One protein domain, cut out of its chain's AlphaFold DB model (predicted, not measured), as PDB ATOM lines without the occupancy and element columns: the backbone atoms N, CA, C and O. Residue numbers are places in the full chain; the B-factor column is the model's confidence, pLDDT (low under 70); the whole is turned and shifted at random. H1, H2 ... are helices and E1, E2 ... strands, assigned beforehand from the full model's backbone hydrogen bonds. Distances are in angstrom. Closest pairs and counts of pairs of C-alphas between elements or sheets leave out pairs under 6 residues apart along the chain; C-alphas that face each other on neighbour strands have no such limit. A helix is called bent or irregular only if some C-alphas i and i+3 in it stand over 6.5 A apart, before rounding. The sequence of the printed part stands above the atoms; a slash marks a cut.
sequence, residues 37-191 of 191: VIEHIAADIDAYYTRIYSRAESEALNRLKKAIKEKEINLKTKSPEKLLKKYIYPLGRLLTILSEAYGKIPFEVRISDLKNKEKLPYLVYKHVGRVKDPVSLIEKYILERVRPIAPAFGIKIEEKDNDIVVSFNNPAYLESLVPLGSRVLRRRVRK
ATOM      1  N   VAL A  37     168.677 153.677 125.243       83.38
ATOM      2  CA  VAL A  37     167.760 153.259 126.315       83.38
ATOM      3  C   VAL A  37     168.442 152.272 127.266       83.38
ATOM      4  O   VAL A  37     168.339 152.426 128.481       83.38
ATOM      5  N   ILE A  38     169.169 151.287 126.735       84.31
ATOM      6  CA  ILE A  38     169.914 150.305 127.531       84.31
ATOM      7  C   ILE A  38     170.988 150.996 128.375       84.31
ATOM      8  O   ILE A  38     171.108 150.686 129.559       84.31
ATOM      9  N   GLU A  39     171.737 151.940 127.805       85.50
ATOM     10  CA  GLU A  39     172.766 152.705 128.516       85.50
ATOM     11  C   GLU A  39     172.178 153.518 129.674       85.50
ATOM     12  O   GLU A  39     172.708 153.473 130.784       85.50
ATOM     13  N   HIS A  40     171.051 154.201 129.455       81.94
ATOM     14  CA  HIS A  40     170.398 154.994 130.500       81.94
ATOM     15  C   HIS A  40     169.822 154.105 131.606       81.94
ATOM     16  O   HIS A  40     170.056 154.360 132.786       81.94
ATOM     17  N   ILE A  41     169.146 153.008 131.246       83.94
ATOM     18  CA  ILE A  41     168.638 152.036 132.225       83.94
ATOM     19  C   ILE A  41     169.793 151.428 133.028       83.94
ATOM     20  O   ILE A  41     169.691 151.281 134.245       83.94
ATOM     21  N   ALA A  42     170.905 151.078 132.375       82.94
ATOM     22  CA  ALA A  42     172.080 150.549 133.059       82.94
ATOM     23  C   ALA A  42     172.662 151.570 134.049       82.94
ATOM     24  O   ALA A  42     172.916 151.214 135.202       82.94
ATOM     25  N   ALA A  43     172.795 152.834 133.633       84.44
ATOM     26  CA  ALA A  43     173.269 153.921 134.484       84.44
ATOM     27  C   ALA A  43     172.351 154.152 135.696       84.44
ATOM     28  O   ALA A  43     172.840 154.263 136.821       84.44
ATOM     29  N   ASP A  44     171.030 154.145 135.502       86.44
ATOM     30  CA  ASP A  44     170.053 154.300 136.585       86.44
ATOM     31  C   ASP A  44     170.124 153.146 137.590       86.44
ATOM     32  O   ASP A  44     170.098 153.357 138.808       86.44
ATOM     33  N   ILE A  45     170.265 151.913 137.096       85.12
ATOM     34  CA  ILE A  45     170.428 150.726 137.940       85.12
ATOM     35  C   ILE A  45     171.729 150.818 138.752       85.12
ATOM     36  O   ILE A  45     171.736 150.528 139.954       85.12
ATOM     37  N   ASP A  46     172.835 151.218 138.129       85.56
ATOM     38  CA  ASP A  46     174.120 151.329 138.816       85.56
ATOM     39  C   ASP A  46     174.127 152.491 139.822       85.56
ATOM     40  O   ASP A  46     174.612 152.324 140.948       85.56
ATOM     41  N   ALA A  47     173.483 153.618 139.504       87.00
ATOM     42  CA  ALA A  47     173.262 154.720 140.440       87.00
ATOM     43  C   ALA A  47     172.408 154.283 141.643       87.00
ATOM     44  O   ALA A  47     172.732 154.596 142.795       87.00
ATOM     45  N   TYR A  48     171.346 153.509 141.403       88.12
ATOM     46  CA  TYR A  48     170.496 152.945 142.449       88.12
ATOM     47  C   TYR A  48     171.288 152.039 143.402       88.12
ATOM     48  O   TYR A  48     171.253 152.231 144.623       88.12
ATOM     49  N   TYR A  49     172.062 151.090 142.869       87.69
ATOM     50  CA  TYR A  49     172.865 150.192 143.699       87.69
ATOM     51  C   TYR A  49     173.995 150.914 144.435       87.69
ATOM     52  O   TYR A  49     174.246 150.613 145.605       87.69
ATOM     53  N   THR A  50     174.619 151.907 143.799       88.88
ATOM     54  CA  THR A  50     175.624 152.776 144.429       88.88
ATOM     55  C   THR A  50     175.045 153.525 145.618       88.88
ATOM     56  O   THR A  50     175.664 153.566 146.686       88.88
ATOM     57  N   ARG A  51     173.819 154.041 145.485       90.75
ATOM     58  CA  ARG A  51     173.112 154.729 146.568       90.75
ATOM     59  C   ARG A  51     172.802 153.789 147.732       90.75
ATOM     60  O   ARG A  51     173.073 154.141 148.879       90.75
ATOM     61  N   ILE A  52     172.267 152.598 147.455       90.50
ATOM     62  CA  ILE A  52     171.934 151.612 148.498       90.50
ATOM     63  C   ILE A  52     173.177 151.183 149.266       90.50
ATOM     64  O   ILE A  52     173.182 151.195 150.497       90.50
ATOM     65  N   TYR A  53     174.236 150.824 148.546       91.50
ATOM     66  CA  TYR A  53     175.465 150.340 149.155       91.50
ATOM     67  C   TYR A  53     176.135 151.430 150.004       91.50
ATOM     68  O   TYR A  53     176.445 151.195 151.172       91.50
ATOM     69  N   SER A  54     176.265 152.647 149.463       91.19
ATOM     70  CA  SER A  54     176.854 153.789 150.179       91.19
ATOM     71  C   SER A  54     176.059 154.167 151.431       91.19
ATOM     72  O   SER A  54     176.644 154.501 152.466       91.19
ATOM     73  N   ARG A  55     174.722 154.081 151.373       93.19
ATOM     74  CA  ARG A  55     173.851 154.323 152.530       93.19
ATOM     75  C   ARG A  55     174.088 153.287 153.628       93.19
ATOM     76  O   ARG A  55     174.298 153.674 154.775       93.19
ATOM     77  N   ALA A  56     174.104 152.003 153.273       94.06
ATOM     78  CA  ALA A  56     174.346 150.918 154.221       94.06
ATOM     79  C   ALA A  56     175.737 151.020 154.873       94.06
ATOM     80  O   ALA A  56     175.864 150.850 156.087       94.06
ATOM     81  N   GLU A  57     176.779 151.356 154.101       94.44
ATOM     82  CA  GLU A  57     178.127 151.580 154.644       94.44
ATOM     83  C   GLU A  57     178.155 152.747 155.626       94.44
ATOM     84  O   GLU A  57     178.687 152.611 156.731       94.44
ATOM     85  N   SER A  58     177.570 153.879 155.231       94.50
ATOM     86  CA  SER A  58     177.543 155.093 156.048       94.50
ATOM     87  C   SER A  58     176.811 154.855 157.366       94.50
ATOM     88  O   SER A  58     177.309 155.224 158.429       94.50
ATOM     89  N   GLU A  59     175.656 154.191 157.322       95.38
ATOM     90  CA  GLU A  59     174.865 153.894 158.514       95.38
ATOM     91  C   GLU A  59     175.585 152.919 159.457       95.38
ATOM     92  O   GLU A  59     175.688 153.188 160.659       95.38
ATOM     93  N   ALA A  60     176.146 151.829 158.924       95.88
ATOM     94  CA  ALA A  60     176.912 150.868 159.716       95.88
ATOM     95  C   ALA A  60     178.143 151.516 160.363       95.88
ATOM     96  O   ALA A  60     178.441 151.278 161.536       95.88
ATOM     97  N   LEU A  61     178.851 152.367 159.617       95.94
ATOM     98  CA  LEU A  61     180.018 153.078 160.121       95.94
ATOM     99  C   LEU A  61     179.640 154.079 161.218       95.94
ATOM    100  O   LEU A  61     180.332 154.155 162.234       95.94
ATOM    101  N   ASN A  62     178.555 154.833 161.032       95.25
ATOM    102  CA  ASN A  62     178.081 155.804 162.016       95.25
ATOM    103  C   ASN A  62     177.672 155.127 163.323       95.25
ATOM    104  O   ASN A  62     178.080 155.584 164.391       95.25
ATOM    105  N   ARG A  63     176.950 154.005 163.252       95.12
ATOM    106  CA  ARG A  63     176.604 153.209 164.440       95.12
ATOM    107  C   ARG A  63     177.831 152.685 165.157       95.12
ATOM    108  O   ARG A  63     177.945 152.849 166.364       95.12
ATOM    109  N   LEU A  64     178.788 152.131 164.419       94.44
ATOM    110  CA  LEU A  64     180.007 151.616 165.026       94.44
ATOM    111  C   LEU A  64     180.822 152.731 165.699       94.44
ATOM    112  O   LEU A  64     181.307 152.557 166.813       94.44
ATOM    113  N   LYS A  65     180.932 153.904 165.063       94.12
ATOM    114  CA  LYS A  65     181.567 155.091 165.661       94.12
ATOM    115  C   LYS A  65     180.831 155.563 166.915       94.12
ATOM    116  O   LYS A  65     181.492 155.909 167.894       94.12
ATOM    117  N   LYS A  66     179.496 155.568 166.889       95.00
ATOM    118  CA  LYS A  66     178.650 155.923 168.032       95.00
ATOM    119  C   LYS A  66     178.888 154.962 169.203       95.00
ATOM    120  O   LYS A  66     179.275 155.426 170.267       95.00
ATOM    121  N   ALA A  67     178.825 153.655 168.966       94.81
ATOM    122  CA  ALA A  67     179.070 152.631 169.982       94.81
ATOM    123  C   ALA A  67     180.489 152.706 170.582       94.81
ATOM    124  O   ALA A  67     180.667 152.554 171.789       94.81
ATOM    125  N   ILE A  68     181.516 153.004 169.770       93.94
ATOM    126  CA  ILE A  68     182.880 153.262 170.278       93.94
ATOM    127  C   ILE A  68     182.902 154.509 171.173       93.94
ATOM    128  O   ILE A  68     183.537 154.501 172.226       93.94
ATOM    129  N   LYS A  69     182.246 155.598 170.748       93.56
ATOM    130  CA  LYS A  69     182.178 156.859 171.503       93.56
ATOM    131  C   LYS A  69     181.464 156.667 172.845       93.56
ATOM    132  O   LYS A  69     181.920 157.203 173.850       93.56
ATOM    133  N   GLU A  70     180.394 155.882 172.847       95.31
ATOM    134  CA  GLU A  70     179.571 155.549 174.015       95.31
ATOM    135  C   GLU A  70     180.181 154.431 174.877       95.31
ATOM    136  O   GLU A  70     179.652 154.113 175.934       95.31
ATOM    137  N   LYS A  71     181.344 153.890 174.475       93.12
ATOM    138  CA  LYS A  71     182.076 152.813 175.162       93.12
ATOM    139  C   LYS A  71     181.299 151.492 175.269       93.12
ATOM    140  O   LYS A  71     181.675 150.638 176.065       93.12
ATOM    141  N   GLU A  72     180.287 151.286 174.428       92.88
ATOM    142  CA  GLU A  72     179.578 150.003 174.301       92.88
ATOM    143  C   GLU A  72     180.488 148.909 173.732       92.88
ATOM    144  O   GLU A  72     180.331 147.726 174.025       92.88
ATOM    145  N   ILE A  73     181.456 149.311 172.902       92.81
ATOM    146  CA  ILE A  73     182.458 148.423 172.315       92.81
ATOM    147  C   ILE A  73     183.855 149.031 172.427       92.81
ATOM    148  O   ILE A  73     184.042 150.246 172.335       92.81
ATOM    149  N   ASN A  74     184.866 148.171 172.560       92.06
ATOM    150  CA  ASN A  74     186.266 148.582 172.632       92.06
ATOM    151  C   ASN A  74     187.047 148.091 171.406       92.06
ATOM    152  O   ASN A  74     187.519 146.955 171.351       92.06
ATOM    153  N   LEU A  75     187.200 148.969 170.411       89.19
ATOM    154  CA  LEU A  75     187.980 148.691 169.208       89.19
ATOM    155  C   LEU A  75     189.260 149.532 169.180       89.19
ATOM    156  O   LEU A  75     189.221 150.759 169.151       89.19
ATOM    157  N   LYS A  76     190.413 148.858 169.076       80.31
ATOM    158  CA  LYS A  76     191.746 149.496 169.002       80.31
ATOM    159  C   LYS A  76     191.982 150.335 167.736       80.31
ATOM    160  O   LYS A  76     192.981 151.036 167.642       80.31
ATOM    161  N   THR A  77     191.108 150.252 166.732       75.50
ATOM    162  CA  THR A  77     191.250 150.986 165.468       75.50
ATOM    163  C   THR A  77     190.030 151.856 165.209       75.50
ATOM    164  O   THR A  77     188.906 151.378 165.294       75.50
ATOM    165  N   LYS A  78     190.267 153.131 164.881       74.44
ATOM    166  CA  LYS A  78     189.219 154.116 164.567       74.44
ATOM    167  C   LYS A  78     189.155 154.488 163.079       74.44
ATOM    168  O   LYS A  78     188.316 155.294 162.693       74.44
ATOM    169  N   SER A  79     190.029 153.921 162.240       91.75
ATOM    170  CA  SER A  79     190.023 154.200 160.798       91.75
ATOM    171  C   SER A  79     188.771 153.591 160.150       91.75
ATOM    172  O   SER A  79     188.574 152.376 160.282       91.75
ATOM    173  N   PRO A  80     187.955 154.384 159.426       90.81
ATOM    174  CA  PRO A  80     186.767 153.894 158.728       90.81
ATOM    175  C   PRO A  80     187.023 152.671 157.852       90.81
ATOM    176  O   PRO A  80     186.295 151.687 157.925       90.81
ATOM    177  N   GLU A  81     188.108 152.680 157.085       91.81
ATOM    178  CA  GLU A  81     188.464 151.584 156.183       91.81
ATOM    179  C   GLU A  81     188.767 150.287 156.934       91.81
ATOM    180  O   GLU A  81     188.356 149.202 156.513       91.81
ATOM    181  N   LYS A  82     189.483 150.384 158.063       93.06
ATOM    182  CA  LYS A  82     189.788 149.225 158.910       93.06
ATOM    183  C   LYS A  82     188.519 148.685 159.562       93.06
ATOM    184  O   LYS A  82     188.349 147.470 159.606       93.06
ATOM    185  N   LEU A  83     187.622 149.561 160.011       93.69
ATOM    186  CA  LEU A  83     186.322 149.179 160.565       93.69
ATOM    187  C   LEU A  83     185.447 148.462 159.524       93.69
ATOM    188  O   LEU A  83     184.918 147.381 159.799       93.69
ATOM    189  N   LEU A  84     185.384 149.007 158.305       93.00
ATOM    190  CA  LEU A  84     184.661 148.417 157.182       93.00
ATOM    191  C   LEU A  84     185.199 147.024 156.840       93.00
ATOM    192  O   LEU A  84     184.462 146.039 156.847       93.00
ATOM    193  N   LYS A  85     186.511 146.924 156.596       92.00
ATOM    194  CA  LYS A  85     187.164 145.672 156.190       92.00
ATOM    195  C   LYS A  85     187.125 144.603 157.279       92.00
ATOM    196  O   LYS A  85     186.937 143.430 156.957       92.00
ATOM    197  N   LYS A  86     187.339 144.986 158.542       93.12
ATOM    198  CA  LYS A  86     187.527 144.034 159.642       93.12
ATOM    199  C   LYS A  86     186.219 143.560 160.268       93.12
ATOM    200  O   LYS A  86     186.202 142.420 160.723       93.12
ATOM    201  N   TYR A  87     185.175 144.391 160.286       94.19
ATOM    202  CA  TYR A  87     183.956 144.101 161.047       94.19
ATOM    203  C   TYR A  87     182.675 144.233 160.215       94.19
ATOM    204  O   TYR A  87     181.906 143.279 160.139       94.19
ATOM    205  N   ILE A  88     182.477 145.354 159.512       95.00
ATOM    206  CA  ILE A  88     181.207 145.619 158.807       95.00
ATOM    207  C   ILE A  88     181.020 144.694 157.596       95.00
ATOM    208  O   ILE A  88     179.958 144.100 157.437       95.00
ATOM    209  N   TYR A  89     182.033 144.509 156.743       94.06
ATOM    210  CA  TYR A  89     181.913 143.588 155.606       94.06
ATOM    211  C   TYR A  89     181.744 142.126 156.029       94.06
ATOM    212  O   TYR A  89     180.935 141.441 155.402       94.06
ATOM    213  N   PRO A  90     182.471 141.618 157.044       94.19
ATOM    214  CA  PRO A  90     182.162 140.322 157.629       94.19
ATOM    215  C   PRO A  90     180.718 140.189 158.108       94.19
ATOM    216  O   PRO A  90     180.058 139.223 157.735       94.19
ATOM    217  N   LEU A  91     180.210 141.178 158.850       95.88
ATOM    218  CA  LEU A  91     178.817 141.195 159.291       95.88
ATOM    219  C   LEU A  91     177.861 141.149 158.092       95.88
ATOM    220  O   LEU A  91     177.035 140.249 158.017       95.88
ATOM    221  N   GLY A  92     178.027 142.031 157.104       95.75
ATOM    222  CA  GLY A  92     177.191 142.035 155.900       95.75
ATOM    223  C   GLY A  92     177.181 140.687 155.172       95.75
ATOM    224  O   GLY A  92     176.127 140.230 154.736       95.75
ATOM    225  N   ARG A  93     178.333 140.001 155.077       95.31
ATOM    226  CA  ARG A  93     178.416 138.647 154.493       95.31
ATOM    227  C   ARG A  93     177.655 137.617 155.314       95.31
ATOM    228  O   ARG A  93     176.926 136.831 154.721       95.31
ATOM    229  N   LEU A  94     177.813 137.625 156.639       95.75
ATOM    230  CA  LEU A  94     177.062 136.732 157.519       95.75
ATOM    231  C   LEU A  94     175.557 136.938 157.323       95.75
ATOM    232  O   LEU A  94     174.846 135.977 157.055       95.75
ATOM    233  N   LEU A  95     175.093 138.186 157.378       96.19
ATOM    234  CA  LEU A  95     173.676 138.519 157.218       96.19
ATOM    235  C   LEU A  95     173.152 138.134 155.833       96.19
ATOM    236  O   LEU A  95     172.042 137.631 155.729       96.19
ATOM    237  N   THR A  96     173.960 138.290 154.780       95.50
ATOM    238  CA  THR A  96     173.601 137.826 153.428       95.50
ATOM    239  C   THR A  96     173.438 136.308 153.385       95.50
ATOM    240  O   THR A  96     172.456 135.813 152.846       95.50
ATOM    241  N   ILE A  97     174.381 135.560 153.967       95.12
ATOM    242  CA  ILE A  97     174.322 134.093 154.004       95.12
ATOM    243  C   ILE A  97     173.100 133.627 154.796       95.12
ATOM    244  O   ILE A  97     172.378 132.754 154.326       95.12
ATOM    245  N   LEU A  98     172.845 134.217 155.967       94.75
ATOM    246  CA  LEU A  98     171.693 133.867 156.798       94.75
ATOM    247  C   LEU A  98     170.373 134.246 156.117       94.75
ATOM    248  O   LEU A  98     169.472 133.420 156.049       94.75
ATOM    249  N   SER A  99     170.279 135.444 155.542       94.75
ATOM    250  CA  SER A  99     169.102 135.878 154.787       94.75
ATOM    251  C   SER A  99     168.813 134.946 153.605       94.75
ATOM    252  O   SER A  99     167.687 134.486 153.457       94.75
ATOM    253  N   GLU A 100     169.824 134.562 152.814       94.25
ATOM    254  CA  GLU A 100     169.637 133.621 151.698       94.25
ATOM    255  C   GLU A 100     169.325 132.184 152.171       94.25
ATOM    256  O   GLU A 100     168.597 131.458 151.493       94.25
ATOM    257  N   ALA A 101     169.849 131.759 153.327       93.50
ATOM    258  CA  ALA A 101     169.609 130.422 153.877       93.50
ATOM    259  C   ALA A 101     168.213 130.270 154.507       93.50
ATOM    260  O   ALA A 101     167.626 129.191 154.427       93.50
ATOM    261  N   TYR A 102     167.691 131.330 155.129       92.44
ATOM    262  CA  TYR A 102     166.418 131.330 155.863       92.44
ATOM    263  C   TYR A 102     165.289 132.087 155.136       92.44
ATOM    264  O   TYR A 102     164.151 132.075 155.598       92.44
ATOM    265  N   GLY A 103     165.581 132.757 154.018       91.81
ATOM    266  CA  GLY A 103     164.658 133.623 153.267       91.81
ATOM    267  C   GLY A 103     164.524 135.048 153.825       91.81
ATOM    268  O   GLY A 103     164.096 135.950 153.113       91.81
ATOM    269  N   LYS A 104     164.912 135.256 155.084       93.56
ATOM    270  CA  LYS A 104     164.977 136.538 155.802       93.56
ATOM    271  C   LYS A 104     165.999 136.428 156.927       93.56
ATOM    272  O   LYS A 104     166.472 135.325 157.206       93.56
ATOM    273  N   ILE A 105     166.332 137.530 157.594       94.69
ATOM    274  CA  ILE A 105     167.176 137.433 158.791       94.69
ATOM    275  C   ILE A 105     166.340 136.817 159.927       94.69
ATOM    276  O   ILE A 105     165.310 137.384 160.300       94.69
ATOM    277  N   PRO A 106     166.723 135.641 160.455       93.38
ATOM    278  CA  PRO A 106     166.005 135.022 161.567       93.38
ATOM    279  C   PRO A 106     166.189 135.837 162.855       93.38
ATOM    280  O   PRO A 106     167.154 136.582 162.991       93.38
ATOM    281  N   PHE A 107     165.279 135.681 163.819       95.19
ATOM    282  CA  PHE A 107     165.431 136.291 165.150       95.19
ATOM    283  C   PHE A 107     166.503 135.601 165.989       95.19
ATOM    284  O   PHE A 107     167.147 136.240 166.814       95.19
ATOM    285  N   GLU A 108     166.703 134.307 165.773       95.69
ATOM    286  CA  GLU A 108     167.687 133.504 166.478       95.69
ATOM    287  C   GLU A 108     168.281 132.466 165.526       95.69
ATOM    288  O   GLU A 108     167.587 131.932 164.657       95.69
ATOM    289  N   VAL A 109     169.576 132.201 165.678       95.12
ATOM    290  CA  VAL A 109     170.292 131.122 164.997       95.12
ATOM    291  C   VAL A 109     171.131 130.388 166.017       95.12
ATOM    292  O   VAL A 109     171.945 131.008 166.701       95.12
ATOM    293  N   ARG A 110     170.996 129.067 166.049       95.69
ATOM    294  CA  ARG A 110     171.960 128.188 166.701       95.69
ATOM    295  C   ARG A 110     172.974 127.696 165.676       95.69
ATOM    296  O   ARG A 110     172.608 127.411 164.532       95.69
ATOM    297  N   ILE A 111     174.253 127.616 166.040       94.56
ATOM    298  CA  ILE A 111     175.285 127.135 165.109       94.56
ATOM    299  C   ILE A 111     175.035 125.674 164.734       94.56
ATOM    300  O   ILE A 111     175.228 125.304 163.574       94.56
ATOM    301  N   SER A 112     174.536 124.856 165.662       92.88
ATOM    302  CA  SER A 112     174.133 123.480 165.360       92.88
ATOM    303  C   SER A 112     173.065 123.387 164.257       92.88
ATOM    304  O   SER A 112     173.205 122.559 163.354       92.88
ATOM    305  N   ASP A 113     172.076 124.289 164.239       93.50
ATOM    306  CA  ASP A 113     170.997 124.313 163.235       93.50
ATOM    307  C   ASP A 113     171.508 124.578 161.815       93.50
ATOM    308  O   ASP A 113     170.878 124.183 160.829       93.50
ATOM    309  N   LEU A 114     172.665 125.235 161.685       93.06
ATOM    310  CA  LEU A 114     173.290 125.503 160.391       93.06
ATOM    311  C   LEU A 114     173.725 124.218 159.680       93.06
ATOM    312  O   LEU A 114     173.725 124.188 158.450       93.06
ATOM    313  N   LYS A 115     174.024 123.143 160.421       89.38
ATOM    314  CA  LYS A 115     174.360 121.829 159.841       89.38
ATOM    315  C   LYS A 115     173.212 121.260 159.008       89.38
ATOM    316  O   LYS A 115     173.456 120.574 158.023       89.38
ATOM    317  N   ASN A 116     171.976 121.615 159.357       91.06
ATOM    318  CA  ASN A 116     170.765 121.160 158.676       91.06
ATOM    319  C   ASN A 116     170.368 122.067 157.495       91.06
ATOM    320  O   ASN A 116     169.332 121.857 156.866       91.06
ATOM    321  N   LYS A 117     171.149 123.114 157.185       93.00
ATOM    322  CA  LYS A 117     170.863 124.031 156.073       93.00
ATOM    323  C   LYS A 117     171.558 123.568 154.803       93.00
ATOM    324  O   LYS A 117     172.690 123.952 154.527       93.00
ATOM    325  N   GLU A 118     170.831 122.828 153.972       90.19
ATOM    326  CA  GLU A 118     171.329 122.265 152.705       90.19
ATOM    327  C   GLU A 118     171.992 123.302 151.783       90.19
ATOM    328  O   GLU A 118     172.999 123.026 151.135       90.19
ATOM    329  N   LYS A 119     171.463 124.531 151.744       92.06
ATOM    330  CA  LYS A 119     172.006 125.613 150.904       92.06
ATOM    331  C   LYS A 119     173.305 126.213 151.448       92.06
ATOM    332  O   LYS A 119     174.009 126.904 150.711       92.06
ATOM    333  N   LEU A 120     173.640 125.985 152.718       93.44
ATOM    334  CA  LEU A 120     174.733 126.672 153.399       93.44
ATOM    335  C   LEU A 120     176.100 126.490 152.724       93.44
ATOM    336  O   LEU A 120     176.768 127.506 152.516       93.44
ATOM    337  N   PRO A 121     176.529 125.274 152.318       92.94
ATOM    338  CA  PRO A 121     177.827 125.101 151.669       92.94
ATOM    339  C   PRO A 121     177.954 125.924 150.385       92.94
ATOM    340  O   PRO A 121     178.957 126.610 150.174       92.94
ATOM    341  N   TYR A 122     176.901 125.929 149.564       93.62
ATOM    342  CA  TYR A 122     176.845 126.734 148.348       93.62
ATOM    343  C   TYR A 122     176.901 128.238 148.654       93.62
ATOM    344  O   TYR A 122     177.667 128.969 148.024       93.62
ATOM    345  N   LEU A 123     176.135 128.709 149.641       93.62
ATOM    346  CA  LEU A 123     176.092 130.125 150.020       93.62
ATOM    347  C   LEU A 123     177.438 130.622 150.559       93.62
ATOM    348  O   LEU A 123     177.897 131.708 150.191       93.62
ATOM    349  N   VAL A 124     178.113 129.814 151.376       93.00
ATOM    350  CA  VAL A 124     179.451 130.139 151.881       93.00
ATOM    351  C   VAL A 124     180.470 130.161 150.740       93.00
ATOM    352  O   VAL A 124     181.245 131.116 150.640       93.00
ATOM    353  N   TYR A 125     180.418 129.202 149.810       91.62
ATOM    354  CA  TYR A 125     181.244 129.237 148.599       91.62
ATOM    355  C   TYR A 125     181.011 130.510 147.768       91.62
ATOM    356  O   TYR A 125     181.960 131.212 147.391       91.62
ATOM    357  N   LYS A 126     179.741 130.852 147.537       91.00
ATOM    358  CA  LYS A 126     179.309 132.016 146.758       91.00
ATOM    359  C   LYS A 126     179.796 133.334 147.355       91.00
ATOM    360  O   LYS A 126     180.201 134.208 146.588       91.00
ATOM    361  N   HIS A 127     179.787 133.493 148.680       89.62
ATOM    362  CA  HIS A 127     180.044 134.785 149.339       89.62
ATOM    363  C   HIS A 127     181.429 134.907 149.980       89.62
ATOM    364  O   HIS A 127     182.044 135.980 149.926       89.62
ATOM    365  N   VAL A 128     181.970 133.813 150.512       88.06
ATOM    366  CA  VAL A 128     183.261 133.782 151.218       88.06
ATOM    367  C   VAL A 128     184.335 133.071 150.396       88.06
ATOM    368  O   VAL A 128     185.452 133.575 150.317       88.06
ATOM    369  N   GLY A 129     183.978 132.020 149.655       87.94
ATOM    370  CA  GLY A 129     184.894 131.249 148.804       87.94
ATOM    371  C   GLY A 129     184.998 129.785 149.229       87.94
ATOM    372  O   GLY A 129     184.250 129.329 150.090       87.94
ATOM    373  N   ARG A 130     185.915 129.031 148.606       87.81
ATOM    374  CA  ARG A 130     186.105 127.599 148.899       87.81
ATOM    375  C   ARG A 130     186.492 127.393 150.358       87.81
ATOM    376  O   ARG A 130     187.506 127.925 150.801       87.81
ATOM    377  N   VAL A 131     185.711 126.578 151.058       90.12
ATOM    378  CA  VAL A 131     185.993 126.132 152.422       90.12
ATOM    379  C   VAL A 131     185.593 124.675 152.587       90.12
ATOM    380  O   VAL A 131     184.645 124.215 151.956       90.12
ATOM    381  N   LYS A 132     186.339 123.961 153.431       88.38
ATOM    382  CA  LYS A 132     186.098 122.548 153.733       88.38
ATOM    383  C   LYS A 132     184.917 122.361 154.687       88.38
ATOM    384  O   LYS A 132     184.150 121.425 154.516       88.38
ATOM    385  N   ASP A 133     184.769 123.271 155.650       93.81
ATOM    386  CA  ASP A 133     183.688 123.259 156.634       93.81
ATOM    387  C   ASP A 133     183.008 124.644 156.704       93.81
ATOM    388  O   ASP A 133     183.552 125.584 157.294       93.81
ATOM    389  N   PRO A 134     181.839 124.796 156.057       93.75
ATOM    390  CA  PRO A 134     181.054 126.027 156.072       93.75
ATOM    391  C   PRO A 134     180.573 126.450 157.465       93.75
ATOM    392  O   PRO A 134     180.526 127.649 157.741       93.75
ATOM    393  N   VAL A 135     180.217 125.494 158.331       94.62
ATOM    394  CA  VAL A 135     179.646 125.781 159.656       94.62
ATOM    395  C   VAL A 135     180.742 126.301 160.578       94.62
ATOM    396  O   VAL A 135     180.602 127.400 161.114       94.62
ATOM    397  N   SER A 136     181.875 125.594 160.647       93.31
ATOM    398  CA  SER A 136     183.040 126.035 161.428       93.31
ATOM    399  C   SER A 136     183.564 127.401 160.971       93.31
ATOM    400  O   SER A 136     184.017 128.215 161.779       93.31
ATOM    401  N   LEU A 137     183.487 127.709 159.667       92.44
ATOM    402  CA  LEU A 137     183.837 129.042 159.177       92.44
ATOM    403  C   LEU A 137     182.892 130.113 159.726       92.44
ATOM    404  O   LEU A 137     183.371 131.162 160.152       92.44
ATOM    405  N   ILE A 138     181.576 129.882 159.676       93.38
ATOM    406  CA  ILE A 138     180.575 130.838 160.166       93.38
ATOM    407  C   ILE A 138     180.732 131.063 161.664       93.38
ATOM    408  O   ILE A 138     180.744 132.215 162.093       93.38
ATOM    409  N   GLU A 139     180.923 129.993 162.429       94.88
ATOM    410  CA  GLU A 139     181.214 130.055 163.857       94.88
ATOM    411  C   GLU A 139     182.425 130.953 164.134       94.88
ATOM    412  O   GLU A 139     182.310 131.970 164.823       94.88
ATOM    413  N   LYS A 140     183.565 130.671 163.492       92.06
ATOM    414  CA  LYS A 140     184.770 131.502 163.605       92.06
ATOM    415  C   LYS A 140     184.505 132.956 163.213       92.06
ATOM    416  O   LYS A 140     185.005 133.883 163.848       92.06
ATOM    417  N   TYR A 141     183.712 133.180 162.167       92.00
ATOM    418  CA  TYR A 141     183.344 134.521 161.719       92.00
ATOM    419  C   TYR A 141     182.536 135.275 162.775       92.00
ATOM    420  O   TYR A 141     182.812 136.446 163.044       92.00
ATOM    421  N   ILE A 142     181.572 134.600 163.394       95.06
ATOM    422  CA  ILE A 142     180.759 135.155 164.470       95.06
ATOM    423  C   ILE A 142     181.653 135.509 165.654       95.06
ATOM    424  O   ILE A 142     181.643 136.659 166.085       95.06
ATOM    425  N   LEU A 143     182.485 134.580 166.117       94.50
ATOM    426  CA  LEU A 143     183.326 134.764 167.302       94.50
ATOM    427  C   LEU A 143     184.411 135.832 167.114       94.50
ATOM    428  O   LEU A 143     184.613 136.676 167.983       94.50
ATOM    429  N   GLU A 144     185.103 135.836 165.976       93.25
ATOM    430  CA  GLU A 144     186.258 136.718 165.776       93.25
ATOM    431  C   GLU A 144     185.895 138.083 165.181       93.25
ATOM    432  O   GLU A 144     186.643 139.053 165.345       93.25
ATOM    433  N   ARG A 145     184.796 138.168 164.417       93.50
ATOM    434  CA  ARG A 145     184.469 139.358 163.607       93.50
ATOM    435  C   ARG A 145     183.165 140.019 164.006       93.50
ATOM    436  O   ARG A 145     183.112 141.244 163.980       93.50
ATOM    437  N   VAL A 146     182.143 139.255 164.378       95.44
ATOM    438  CA  VAL A 146     180.833 139.826 164.728       95.44
ATOM    439  C   VAL A 146     180.726 140.103 166.222       95.44
ATOM    440  O   VAL A 146     180.333 141.203 166.591       95.44
ATOM    441  N   ARG A 147     181.170 139.184 167.086       95.69
ATOM    442  CA  ARG A 147     181.153 139.325 168.551       95.69
ATOM    443  C   ARG A 147     181.742 140.652 169.046       95.69
ATOM    444  O   ARG A 147     181.083 141.287 169.863       95.69
ATOM    445  N   PRO A 148     182.873 141.165 168.516       95.00
ATOM    446  CA  PRO A 148     183.427 142.448 168.963       95.00
ATOM    447  C   PRO A 148     182.551 143.673 168.670       95.00
ATOM    448  O   PRO A 148     182.765 144.727 169.264       95.00
ATOM    449  N   ILE A 149     181.625 143.568 167.716       95.44
ATOM    450  CA  ILE A 149     180.744 144.665 167.295       95.44
ATOM    451  C   ILE A 149     179.271 144.388 167.585       95.44
ATOM    452  O   ILE A 149     178.445 145.262 167.354       95.44
ATOM    453  N   ALA A 150     178.936 143.199 168.086       95.75
ATOM    454  CA  ALA A 150     177.569 142.725 168.249       95.75
ATOM    455  C   ALA A 150     176.661 143.709 169.022       95.75
ATOM    456  O   ALA A 150     175.572 143.994 168.511       95.75
ATOM    457  N   PRO A 151     177.110 144.341 170.133       94.50
ATOM    458  CA  PRO A 151     176.301 145.335 170.844       94.50
ATOM    459  C   PRO A 151     175.848 146.506 169.960       94.50
ATOM    460  O   PRO A 151     174.673 146.864 169.969       94.50
ATOM    461  N   ALA A 152     176.732 147.018 169.097       94.81
ATOM    462  CA  ALA A 152     176.451 148.168 168.228       94.81
ATOM    463  C   ALA A 152     175.348 147.905 167.183       94.81
ATOM    464  O   ALA A 152     174.789 148.838 166.600       94.81
ATOM    465  N   PHE A 153     175.057 146.629 166.915       95.44
ATOM    466  CA  PHE A 153     174.091 146.187 165.911       95.44
ATOM    467  C   PHE A 153     172.880 145.474 166.530       95.44
ATOM    468  O   PHE A 153     172.066 144.923 165.792       95.44
ATOM    469  N   GLY A 154     172.737 145.487 167.862       94.06
ATOM    470  CA  GLY A 154     171.641 144.793 168.544       94.06
ATOM    471  C   GLY A 154     171.700 143.276 168.358       94.06
ATOM    472  O   GLY A 154     170.665 142.627 168.223       94.06
ATOM    473  N   ILE A 155     172.912 142.724 168.296       96.88
ATOM    474  CA  ILE A 155     173.161 141.289 168.182       96.88
ATOM    475  C   ILE A 155     173.614 140.783 169.549       96.88
ATOM    476  O   ILE A 155     174.535 141.338 170.150       96.88
ATOM    477  N   LYS A 156     172.989 139.708 170.025       96.31
ATOM    478  CA  LYS A 156     173.403 138.983 171.226       96.31
ATOM    479  C   LYS A 156     174.049 137.671 170.803       96.31
ATOM    480  O   LYS A 156     173.515 136.986 169.940       96.31
ATOM    481  N   ILE A 157     175.200 137.337 171.378       96.44
ATOM    482  CA  ILE A 157     175.880 136.060 171.135       96.44
ATOM    483  C   ILE A 157     176.116 135.418 172.493       96.44
ATOM    484  O   ILE A 157     176.814 135.993 173.326       96.44
ATOM    485  N   GLU A 158     175.540 134.242 172.697       95.19
ATOM    486  CA  GLU A 158     175.624 133.476 173.937       95.19
ATOM    487  C   GLU A 158     176.154 132.074 173.645       95.19
ATOM    488  O   GLU A 158     175.904 131.521 172.577       95.19
ATOM    489  N   GLU A 159     176.878 131.507 174.603       93.19
ATOM    490  CA  GLU A 159     177.234 130.090 174.607       93.19
ATOM    491  C   GLU A 159     176.265 129.385 175.564       93.19
ATOM    492  O   GLU A 159     176.201 129.724 176.747       93.19
ATOM    493  N   LYS A 160     175.449 128.467 175.038       89.25
ATOM    494  CA  LYS A 160     174.423 127.710 175.771       89.25
ATOM    495  C   LYS A 160     174.489 126.254 175.340       89.25
ATOM    496  O   LYS A 160     174.494 125.988 174.146       89.25
ATOM    497  N   ASP A 161     174.532 125.331 176.298       86.94
ATOM    498  CA  ASP A 161     174.490 123.884 176.044       86.94
ATOM    499  C   ASP A 161     175.534 123.394 175.013       86.94
ATOM    500  O   ASP A 161     175.234 122.574 174.149       86.94
ATOM    501  N   ASN A 162     176.770 123.909 175.089       87.19
ATOM    502  CA  ASN A 162     177.850 123.667 174.114       87.19
ATOM    503  C   ASN A 162     177.530 124.110 172.670       87.19
ATOM    504  O   ASN A 162     178.127 123.609 171.716       87.19
ATOM    505  N   ASP A 163     176.618 125.063 172.503       92.75
ATOM    506  CA  ASP A 163     176.271 125.678 171.228       92.75
ATOM    507  C   ASP A 163     176.389 127.204 171.309       92.75
ATOM    508  O   ASP A 163     176.317 127.811 172.381       92.75
ATOM    509  N   ILE A 164     176.558 127.839 170.153       95.12
ATOM    510  CA  ILE A 164     176.556 129.294 170.033       95.12
ATOM    511  C   ILE A 164     175.191 129.720 169.515       95.12
ATOM    512  O   ILE A 164     174.777 129.363 168.408       95.12
ATOM    513  N   VAL A 165     174.511 130.532 170.314       96.69
ATOM    514  CA  VAL A 165     173.209 131.108 169.996       96.69
ATOM    515  C   VAL A 165     173.399 132.578 169.652       96.69
ATOM    516  O   VAL A 165     173.941 133.355 170.441       96.69
ATOM    517  N   VAL A 166     172.963 132.962 168.455       96.81
ATOM    518  CA  VAL A 166     172.999 134.339 167.964       96.81
ATOM    519  C   VAL A 166     171.579 134.867 167.864       96.81
ATOM    520  O   VAL A 166     170.810 134.405 167.026       96.81
ATOM    521  N   SER A 167     171.248 135.860 168.683       97.25
ATOM    522  CA  SER A 167     169.951 136.533 168.659       97.25
ATOM    523  C   SER A 167     170.071 137.897 167.981       97.25
ATOM    524  O   SER A 167     170.984 138.681 168.257       97.25
ATOM    525  N   PHE A 168     169.128 138.190 167.096       95.81
ATOM    526  CA  PHE A 168     169.054 139.408 166.305       95.81
ATOM    527  C   PHE A 168     167.869 140.245 166.790       95.81
ATOM    528  O   PHE A 168     166.726 140.004 166.406       95.81
ATOM    529  N   ASN A 169     168.131 141.255 167.624       93.38
ATOM    530  CA  ASN A 169     167.067 142.043 168.263       93.38
ATOM    531  C   ASN A 169     166.364 143.001 167.291       93.38
ATOM    532  O   ASN A 169     165.278 143.496 167.583       93.38
ATOM    533  N   ASN A 170     166.976 143.287 166.139       90.75
ATOM    534  CA  ASN A 170     166.373 144.109 165.093       90.75
ATOM    535  C   ASN A 170     166.698 143.562 163.689       90.75
ATOM    536  O   ASN A 170     167.546 144.124 162.989       90.75
ATOM    537  N   PRO A 171     166.047 142.463 163.258       91.75
ATOM    538  CA  PRO A 171     166.310 141.852 161.955       91.75
ATOM    539  C   PRO A 171     166.046 142.802 160.784       91.75
ATOM    540  O   PRO A 171     166.836 142.834 159.848       91.75
ATOM    541  N   ALA A 172     165.006 143.640 160.867       89.69
ATOM    542  CA  ALA A 172     164.658 144.603 159.817       89.69
ATOM    543  C   ALA A 172     165.780 145.625 159.568       89.69
ATOM    544  O   ALA A 172     166.125 145.929 158.427       89.69
ATOM    545  N   TYR A 173     166.408 146.126 160.635       92.44
ATOM    546  CA  TYR A 173     167.592 146.966 160.487       92.44
ATOM    547  C   TYR A 173     168.760 146.184 159.873       92.44
ATOM    548  O   TYR A 173     169.423 146.678 158.965       92.44
ATOM    549  N   LEU A 174     169.013 144.961 160.332       95.00
ATOM    550  CA  LEU A 174     170.117 144.150 159.818       95.00
ATOM    551  C   LEU A 174     169.939 143.784 158.337       95.00
ATOM    552  O   LEU A 174     170.932 143.647 157.622       95.00
ATOM    553  N   GLU A 175     168.704 143.707 157.840       93.44
ATOM    554  CA  GLU A 175     168.421 143.500 156.416       93.44
ATOM    555  C   GLU A 175     168.968 144.644 155.560       93.44
ATOM    556  O   GLU A 175     169.493 144.401 154.471       93.44
ATOM    557  N   SER A 176     168.992 145.874 156.087       92.12
ATOM    558  CA  SER A 176     169.623 147.015 155.406       92.12
ATOM    559  C   SER A 176     171.135 146.847 155.189       92.12
ATOM    560  O   SER A 176     171.712 147.535 154.349       92.12
ATOM    561  N   LEU A 177     171.789 145.916 155.902       94.94
ATOM    562  CA  LEU A 177     173.226 145.639 155.798       94.94
ATOM    563  C   LEU A 177     173.562 144.472 154.862       94.94
ATOM    564  O   LEU A 177     174.730 144.298 154.502       94.94
ATOM    565  N   VAL A 178     172.568 143.695 154.423       94.06
ATOM    566  CA  VAL A 178     172.741 142.617 153.430       94.06
ATOM    567  C   VAL A 178     173.451 143.104 152.158       94.06
ATOM    568  O   VAL A 178     174.360 142.411 151.685       94.06
ATOM    569  N   PRO A 179     173.173 144.313 151.622       91.25
ATOM    570  CA  PRO A 179     173.879 144.810 150.448       91.25
ATOM    571  C   PRO A 179     175.406 144.825 150.578       91.25
ATOM    572  O   PRO A 179     176.115 144.638 149.588       91.25
ATOM    573  N   LEU A 180     175.922 144.982 151.802       92.44
ATOM    574  CA  LEU A 180     177.355 145.011 152.079       92.44
ATOM    575  C   LEU A 180     178.012 143.644 151.883       92.44
ATOM    576  O   LEU A 180     179.189 143.576 151.527       92.44
ATOM    577  N   GLY A 181     177.288 142.545 152.098       86.31
ATOM    578  CA  GLY A 181     177.789 141.188 151.870       86.31
ATOM    579  C   GLY A 181     177.677 140.722 150.421       86.31
ATOM    580  O   GLY A 181     178.496 139.912 149.980       86.31
ATOM    581  N   SER A 182     176.727 141.276 149.664       84.81
ATOM    582  CA  SER A 182     176.465 140.879 148.283       84.81
ATOM    583  C   SER A 182     177.632 141.213 147.347       84.81
ATOM    584  O   SER A 182     177.937 142.373 147.055       84.81
ATOM    585  N   ARG A 183     178.279 140.167 146.811       75.25
ATOM    586  CA  ARG A 183     179.359 140.310 145.816       75.25
ATOM    587  C   ARG A 183     178.900 141.023 144.545       75.25
ATOM    588  O   ARG A 183     179.699 141.742 143.951       75.25
ATOM    589  N   VAL A 184     177.648 140.818 144.129       75.69
ATOM    590  CA  VAL A 184     177.084 141.441 142.919       75.69
ATOM    591  C   VAL A 184     177.030 142.952 143.092       75.69
ATOM    592  O   VAL A 184     177.567 143.680 142.261       75.69
ATOM    593  N   LEU A 185     176.469 143.415 144.209       75.56
ATOM    594  CA  LEU A 185     176.354 144.843 144.498       75.56
ATOM    595  C   LEU A 185     177.727 145.482 144.661       75.56
ATOM    596  O   LEU A 185     178.026 146.478 144.016       75.56
ATOM    597  N   ARG A 186     178.621 144.836 145.414       77.50
ATOM    598  CA  ARG A 186     179.985 145.336 145.606       77.50
ATOM    599  C   ARG A 186     180.772 145.470 144.296       77.50
ATOM    600  O   ARG A 186     181.634 146.336 144.198       77.50
ATOM    601  N   ARG A 187     180.528 144.604 143.303       79.19
ATOM    602  CA  ARG A 187     181.156 144.719 141.976       79.19
ATOM    603  C   ARG A 187     180.613 145.907 141.190       79.19
ATOM    604  O   ARG A 187     181.413 146.563 140.541       79.19
ATOM    605  N   ARG A 188     179.308 146.184 141.264       75.19
ATOM    606  CA  ARG A 188     178.689 147.332 140.579       75.19
ATOM    607  C   ARG A 188     179.207 148.670 141.101       75.19
ATOM    608  O   ARG A 188     179.479 149.544 140.308       75.19
ATOM    609  N   VAL A 189     179.452 148.782 142.406       76.44
ATOM    610  CA  VAL A 189     179.973 150.018 143.035       76.44
ATOM    611  C   VAL A 189     181.466 150.261 142.769       76.44
ATOM    612  O   VAL A 189     181.976 151.347 143.009       76.44
ATOM    613  N   ARG A 190     182.209 149.234 142.340       69.00
ATOM    614  CA  ARG A 190     183.653 149.335 142.059       69.00
ATOM    615  C   ARG A 190     183.980 149.524 140.578       69.00
ATOM    616  O   ARG A 190     185.164 149.631 140.266       69.00
ATOM    617  N   LYS A 191     182.979 149.435 139.705       59.25
ATOM    618  CA  LYS A 191     183.108 149.727 138.278       59.25
ATOM    619  C   LYS A 191     182.876 151.212 138.059       59.25
ATOM    620  O   LYS A 191     183.549 151.736 137.154       59.25
TER     621      LYS A 191
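Overview. This is residues 37 to 191 of the 191 residues of an uncharacterized protein of Staphylothermus marinus (UniProt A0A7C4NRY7). A long helix, H1, runs along one side of a compact body of crossed helices, and its residues 37 to 44 stick out. H2 lies in the middle of the body, crossed by H5, which covers one face of a small sheet; the short helices H6, H7 and H8 fold back past H2 to H1. The 155 printed residues include eight named helices and three named strands in the order H1 H2 E1 H3 H4 H5 E2 E3 H6 H7 H8; the antiparallel sheet runs E1 - E3 - E2, and the class is mostly helix. The whole is compact, with a radius of gyration of the C-alphas of 16.1 A and spans of 58 by 41 by 26 A.

Arrangement. H1, residues 37 to 69, touches the hub H2, residues 80 to 102, with residues 57 to 61 alone; the closest C-alphas, of Ala 60 and Ile 88, are 6.8 A apart. E1, residues 108 to 110, is the antiparallel neighbour of E3, residues 163 to 168, with N 109 and O 166 at 2.9 A, within hydrogen-bond range. H3, residues 111 to 114, only grazes the sheet. H4, residues 120 to 127, touches H2, closest at the C-alphas of Ile 97 and Leu 123, 5.9 A. H5, residues 134 to 153, touches H2 at a steep tilt of 59 degrees, opposite ways, closest at the C-alphas of Tyr 87 and Arg 145, 5.4 A. E2, residues 155 to 160, forms a hairpin with E3, with N 158 and O 165 at 2.9 A, within hydrogen-bond range. H5 is on one face of this sheet, making two layers, a helix over strands, at a height over the sheet of 9.2 A. H6, residues 171 to 175, only just touches H2, with 3 pairs of C-alphas within 8 A, closest at Leu 95 and Leu 174, 7.2 A. H7, residues 178 to 181, touches H2, closest at the C-alphas of Arg 93 and Gly 181, 3.7 A. H8, residues 183 to 188, touches H1, closest at the C-alphas of Asp 46 and Arg 188, 6.3 A, and is apart from H2. Every O i to N i+4 pair is within hydrogen-bond range in H1, H4, H6 and H8, against 17 of 19 in H2 and 10 of 16 in H5; H3 and H7 are too short for such a pair.

Along the chain. H1 runs 47.6 A from C-alpha 37 at (167.760, 153.259, 126.315). H2 spans 30.5 A with a kink of 33 degrees near residue 87, and is only just irregular: C-alphas 86 and 89 are 6.9 A apart. H5 spans 23.5 A from C-alpha 134 at (181.054, 126.027, 156.072), with a kink of 68 degrees near residue 147, and is irregular: C-alphas 148 and 151 are 7.9 A apart. E2 spans 15.6 A and E3 16.3 A. H8 ends at C-alpha 188, (178.689, 147.332, 140.579).

Size, cuts and confidence. The C-alphas farthest apart, of Val 37 and Asp 161, are 58.1 A apart. The printed part has no cut and no long link. Its mean pLDDT is 91.1; residues 190 to 191 are under 70.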